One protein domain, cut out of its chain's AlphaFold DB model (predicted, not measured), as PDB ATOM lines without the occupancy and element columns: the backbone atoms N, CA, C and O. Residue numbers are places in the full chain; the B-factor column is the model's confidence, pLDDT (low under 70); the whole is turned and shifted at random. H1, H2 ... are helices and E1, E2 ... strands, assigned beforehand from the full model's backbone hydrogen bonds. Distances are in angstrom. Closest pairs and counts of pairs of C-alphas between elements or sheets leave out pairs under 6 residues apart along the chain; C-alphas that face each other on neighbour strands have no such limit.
ATOM      1  N   SER A 112     351.564 385.204 317.162       84.19
ATOM      2  CA  SER A 112     352.085 386.175 316.193       84.19
ATOM      3  C   SER A 112     351.926 385.712 314.748       84.19
ATOM      4  O   SER A 112     351.559 386.511 313.893       84.19
ATOM      5  N   ASP A 113     352.159 384.427 314.473       80.38
ATOM      6  CA  ASP A 113     351.993 383.876 313.126       80.38
ATOM      7  C   ASP A 113     350.516 383.832 312.728       80.38
ATOM      8  O   ASP A 113     350.169 384.071 311.573       80.38
ATOM      9  N   PHE A 114     349.625 383.569 313.689       83.50
ATOM     10  CA  PHE A 114     348.188 383.650 313.471       83.50
ATOM     11  C   PHE A 114     347.751 385.087 313.164       83.50
ATOM     12  O   PHE A 114     347.081 385.310 312.160       83.50
ATOM     13  N   ASP A 115     348.182 386.066 313.961       84.94
ATOM     14  CA  ASP A 115     347.872 387.481 313.731       84.94
ATOM     15  C   ASP A 115     348.413 387.957 312.369       84.94
ATOM     16  O   ASP A 115     347.717 388.648 311.619       84.94
ATOM     17  N   PHE A 116     349.615 387.507 311.993       85.44
ATOM     18  CA  PHE A 116     350.183 387.732 310.665       85.44
ATOM     19  C   PHE A 116     349.307 387.128 309.559       85.44
ATOM     20  O   PHE A 116     348.958 387.832 308.612       85.44
ATOM     21  N   LEU A 117     348.891 385.863 309.683       84.81
ATOM     22  CA  LEU A 117     348.013 385.204 308.710       84.81
ATOM     23  C   LEU A 117     346.668 385.923 308.573       84.81
ATOM     24  O   LEU A 117     346.200 386.132 307.456       84.81
ATOM     25  N   ILE A 118     346.065 386.351 309.683       85.00
ATOM     26  CA  ILE A 118     344.822 387.126 309.660       85.00
ATOM     27  C   ILE A 118     345.030 388.457 308.934       85.00
ATOM     28  O   ILE A 118     344.242 388.788 308.047       85.00
ATOM     29  N   SER A 119     346.111 389.184 309.231       83.75
ATOM     30  CA  SER A 119     346.427 390.443 308.542       83.75
ATOM     31  C   SER A 119     346.664 390.238 307.041       83.75
ATOM     32  O   SER A 119     346.201 391.025 306.213       83.75
ATOM     33  N   HIS A 120     347.315 389.134 306.666       83.12
ATOM     34  CA  HIS A 120     347.552 388.786 305.275       83.12
ATOM     35  C   HIS A 120     346.236 388.497 304.547       83.12
ATOM     36  O   HIS A 120     346.019 389.011 303.448       83.12
ATOM     37  N   VAL A 121     345.339 387.723 305.161       83.38
ATOM     38  CA  VAL A 121     344.024 387.385 304.599       83.38
ATOM     39  C   VAL A 121     343.146 388.630 304.454       83.38
ATOM     40  O   VAL A 121     342.497 388.802 303.425       83.38
ATOM     41  N   GLN A 122     343.166 389.535 305.433       85.31
ATOM     42  CA  GLN A 122     342.420 390.799 305.383       85.31
ATOM     43  C   GLN A 122     342.911 391.743 304.277       85.31
ATOM     44  O   GLN A 122     342.113 392.479 303.699       85.31
ATOM     45  N   ASN A 123     344.200 391.687 303.938       85.38
ATOM     46  CA  ASN A 123     344.810 392.469 302.858       85.38
ATOM     47  C   ASN A 123     344.872 391.713 301.521       85.38
ATOM     48  O   ASN A 123     345.538 392.157 300.581       85.38
ATOM     49  N   SER A 124     344.212 390.557 301.439       86.06
ATOM     50  CA  SER A 124     344.153 389.758 300.223       86.06
ATOM     51  C   SER A 124     342.907 390.089 299.411       86.06
ATOM     52  O   SER A 124     341.797 390.175 299.935       86.06
ATOM     53  N   TRP A 125     343.094 390.220 298.107       90.38
ATOM     54  CA  TRP A 125     342.059 390.525 297.132       90.38
ATOM     55  C   TRP A 125     342.014 389.440 296.062       90.38
ATOM     56  O   TRP A 125     343.030 388.842 295.707       90.38
ATOM     57  N   ILE A 126     340.823 389.183 295.541       88.19
ATOM     58  CA  ILE A 126     340.581 388.257 294.442       88.19
ATOM     59  C   ILE A 126     339.991 389.048 293.281       88.19
ATOM     60  O   ILE A 126     339.034 389.808 293.445       88.19
ATOM     61  N   GLU A 127     340.549 388.842 292.098       89.62
ATOM     62  CA  GLU A 127     339.949 389.315 290.856       89.62
ATOM     63  C   GLU A 127     338.663 388.526 290.566       89.62
ATOM     64  O   GLU A 127     338.594 387.312 290.736       89.62
ATOM     65  N   ARG A 128     337.599 389.193 290.134       86.69
ATOM     66  CA  ARG A 128     336.348 388.540 289.740       86.69
ATOM     67  C   ARG A 128     335.764 389.278 288.551       86.69
ATOM     68  O   ARG A 128     335.772 390.501 288.508       86.69
ATOM     69  N   TRP A 129     335.228 388.539 287.592       83.56
ATOM     70  CA  TRP A 129     334.475 389.136 286.495       83.56
ATOM     71  C   TRP A 129     333.039 389.393 286.949       83.56
ATOM     72  O   TRP A 129     332.360 388.478 287.417       83.56
ATOM     73  N   SER A 130     332.572 390.632 286.818       85.62
ATOM     74  CA  SER A 130     331.177 391.007 287.045       85.62
ATOM     75  C   SER A 130     330.749 391.963 285.943       85.62
ATOM     76  O   SER A 130     331.381 392.995 285.750       85.62
ATOM     77  N   ASN A 131     329.691 391.610 285.209       84.88
ATOM     78  CA  ASN A 131     329.135 392.436 284.129       84.88
ATOM     79  C   ASN A 131     330.207 392.906 283.126       84.88
ATOM     80  O   ASN A 131     330.298 394.090 282.822       84.88
ATOM     81  N   GLU A 132     331.061 391.979 282.676       85.12
ATOM     82  CA  GLU A 132     332.166 392.235 281.729       85.12
ATOM     83  C   GLU A 132     333.263 393.193 282.228       85.12
ATOM     84  O   GLU A 132     334.201 393.502 281.496       85.12
ATOM     85  N   GLN A 133     333.204 393.608 283.493       83.00
ATOM     86  CA  GLN A 133     334.225 394.416 284.144       83.00
ATOM     87  C   GLN A 133     334.972 393.585 285.188       83.00
ATOM     88  O   GLN A 133     334.401 392.731 285.878       83.00
ATOM     89  N   LEU A 134     336.276 393.828 285.290       86.75
ATOM     90  CA  LEU A 134     337.110 393.234 286.324       86.75
ATOM     91  C   LEU A 134     336.864 393.988 287.634       86.75
ATOM     92  O   LEU A 134     337.082 395.195 287.707       86.75
ATOM     93  N   ILE A 135     336.408 393.274 288.658       90.69
ATOM     94  CA  ILE A 135     336.241 393.799 290.012       90.69
ATOM     95  C   ILE A 135     337.201 393.089 290.963       90.69
ATOM     96  O   ILE A 135     337.475 391.899 290.813       90.69
ATOM     97  N   TYR A 136     337.683 393.807 291.969       90.44
ATOM     98  CA  TYR A 136     338.496 393.256 293.045       90.44
ATOM     99  C   TYR A 136     337.619 393.094 294.282       90.44
ATOM    100  O   TYR A 136     337.020 394.058 294.768       90.44
ATOM    101  N   VAL A 137     337.521 391.867 294.782       89.25
ATOM    102  CA  VAL A 137     336.743 391.520 295.976       89.25
ATOM    103  C   VAL A 137     337.711 391.107 297.071       89.25
ATOM    104  O   VAL A 137     338.611 390.304 296.827       89.25
ATOM    105  N   ASN A 138     337.571 391.678 298.264       90.75
ATOM    106  CA  ASN A 138     338.427 391.309 299.385       90.75
ATOM    107  C   ASN A 138     338.142 389.858 299.812       90.75
ATOM    108  O   ASN A 138     336.986 389.454 299.879       90.75
ATOM    109  N   TYR A 139     339.184 389.082 300.110       84.50
ATOM    110  CA  TYR A 139     339.052 387.672 300.491       84.50
ATOM    111  C   TYR A 139     338.329 387.492 301.835       84.50
ATOM    112  O   TYR A 139     337.630 386.503 302.036       84.50
ATOM    113  N   TYR A 140     338.520 388.424 302.772       85.38
ATOM    114  CA  TYR A 140     337.932 388.355 304.108       85.38
ATOM    115  C   TYR A 140     336.492 388.885 304.147       85.38
ATOM    116  O   TYR A 140     335.673 388.391 304.920       85.38
ATOM    117  N   ASP A 141     336.180 389.889 303.325       85.19
ATOM    118  CA  ASP A 141     334.871 390.542 303.300       85.19
ATOM    119  C   ASP A 141     334.348 390.688 301.867       85.19
ATOM    120  O   ASP A 141     334.676 391.638 301.152       85.19
ATOM    121  N   ASP A 142     333.458 389.772 301.481       83.00
ATOM    122  CA  ASP A 142     332.807 389.742 300.166       83.00
ATOM    123  C   ASP A 142     332.017 391.022 299.833       83.00
ATOM    124  O   ASP A 142     331.652 391.252 298.670       83.00
ATOM    125  N   LYS A 143     331.713 391.863 300.833       87.94
ATOM    126  CA  LYS A 143     331.008 393.138 300.640       87.94
ATOM    127  C   LYS A 143     331.947 394.255 300.190       87.94
ATOM    128  O   LYS A 143     331.490 395.188 299.530       87.94
ATOM    129  N   LYS A 144     333.245 394.165 300.494       86.94
ATOM    130  CA  LYS A 144     334.249 395.142 300.057       86.94
ATOM    131  C   LYS A 144     334.667 394.842 298.624       86.94
ATOM    132  O   LYS A 144     335.501 393.977 298.362       86.94
ATOM    133  N   LYS A 145     334.071 395.586 297.693       90.12
ATOM    134  CA  LYS A 145     334.347 395.496 296.258       90.12
ATOM    135  C   LYS A 145     334.888 396.822 295.757       90.12
ATOM    136  O   LYS A 145     334.354 397.875 296.092       90.12
ATOM    137  N   THR A 146     335.934 396.761 294.949       88.94
ATOM    138  CA  THR A 146     336.534 397.935 294.317       88.94
ATOM    139  C   THR A 146     336.751 397.666 292.833       88.94
ATOM    140  O   THR A 146     337.015 396.539 292.420       88.94
ATOM    141  N   TYR A 147     336.573 398.702 292.014       87.12
ATOM    142  CA  TYR A 147     336.818 398.645 290.567       87.12
ATOM    143  C   TYR A 147     338.251 399.065 290.218       87.12
ATOM    144  O   TYR A 147     338.782 398.699 289.174       87.12
ATOM    145  N   GLN A 148     338.885 399.834 291.104       85.94
ATOM    146  CA  GLN A 148     340.297 400.182 291.008       85.94
ATOM    147  C   GLN A 148     341.136 399.094 291.665       85.94
ATOM    148  O   GLN A 148     340.694 398.481 292.634       85.94
ATOM    149  N   LYS A 149     342.343 398.870 291.140       85.88
ATOM    150  CA  LYS A 149     343.282 397.891 291.685       85.88
ATOM    151  C   LYS A 149     343.670 398.301 293.115       85.88
ATOM    152  O   LYS A 149     344.280 399.358 293.269       85.88
ATOM    153  N   PRO A 150     343.320 397.509 294.138       85.94
ATOM    154  CA  PRO A 150     343.667 397.821 295.514       85.94
ATOM    155  C   PRO A 150     345.139 397.496 295.784       85.94
ATOM    156  O   PRO A 150     345.705 396.582 295.177       85.94
ATOM    157  N   ASP A 151     345.741 398.215 296.728       77.44
ATOM    158  CA  ASP A 151     347.052 397.848 297.259       77.44
ATOM    159  C   ASP A 151     346.928 396.596 298.139       77.44
ATOM    160  O   ASP A 151     346.037 396.491 298.988       77.44
ATOM    161  N   GLY A 152     347.820 395.626 297.919       75.38
ATOM    162  CA  GLY A 152     347.863 394.379 298.680       75.38
ATOM    163  C   GLY A 152     348.144 393.139 297.833       75.38
ATOM    164  O   GLY A 152     348.580 393.216 296.682       75.38
ATOM    165  N   PHE A 153     347.906 391.970 298.428       74.44
ATOM    166  CA  PHE A 153     348.104 390.692 297.750       74.44
ATOM    167  C   PHE A 153     346.898 390.387 296.865       74.44
ATOM    168  O   PHE A 153     345.790 390.206 297.367       74.44
ATOM    169  N   ILE A 154     347.099 390.310 295.552       77.31
ATOM    170  CA  ILE A 154     346.027 390.016 294.598       77.31
ATOM    171  C   ILE A 154     346.226 388.602 294.074       77.31
ATOM    172  O   ILE A 154     347.197 388.310 293.375       77.31
ATOM    173  N   LYS A 155     345.282 387.716 294.388       74.75
ATOM    174  CA  LYS A 155     345.202 386.410 293.747       74.75
ATOM    175  C   LYS A 155     344.547 386.596 292.382       74.75
ATOM    176  O   LYS A 155     343.329 386.749 292.283       74.75
ATOM    177  N   THR A 156     345.373 386.595 291.343       67.38
ATOM    178  CA  THR A 156     344.929 386.695 289.952       67.38
ATOM    179  C   THR A 156     344.048 385.506 289.584       67.38
ATOM    180  O   THR A 156     344.365 384.362 289.935       67.38
TER     181      THR A 156
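Overview. This is residues 112 to 156 of the 203 residues of an uncharacterized protein of Monilinia fructigena (UniProt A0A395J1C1). A helix, H1, and a hairpin of two strands, E1 and E2, follow end to end as a rod, residues 112 to 117 sticking out at one end; a long loop brings short E3 back beside E1. The 45 printed residues have one named helix, then three named strands; the class is mixed, helices and strands. The mixed sheet runs E2 E1 E3. The whole is only just loose, close to compact, with a radius of gyration of the C-alphas of 11.3 A and spans of 40 by 16 by 13 A.

Arrangement. H1, residues 112 to 122, has every O i to N i+4 pair within hydrogen-bond range; it only grazes the sheet, with residues 118 to 122. E1, residues 124 to 130, and E2, residues 133 to 138, form an antiparallel hairpin at 149 degrees, N 128 and O 135 within hydrogen-bond range at 2.8 A. E3, residues 153 to 155, is parallel to E1 at 42 degrees, N 125 and O 153 within range at 2.8 A.

Along the chain. H1 spans 15.2 A from C-alpha 112 at (352.085, 386.175, 316.193), E1 18.5 A, E2 16.1 A and E3 6.5 A, to C-alpha 155 at (345.202, 386.410, 293.747).

Size, cuts and confidence. The C-alphas farthest apart, of Ser 112 and Glu 132, are 40.3 A apart. The printed part has no cut; the link E2 to E3 is long. Residue 156 is under pLDDT 70.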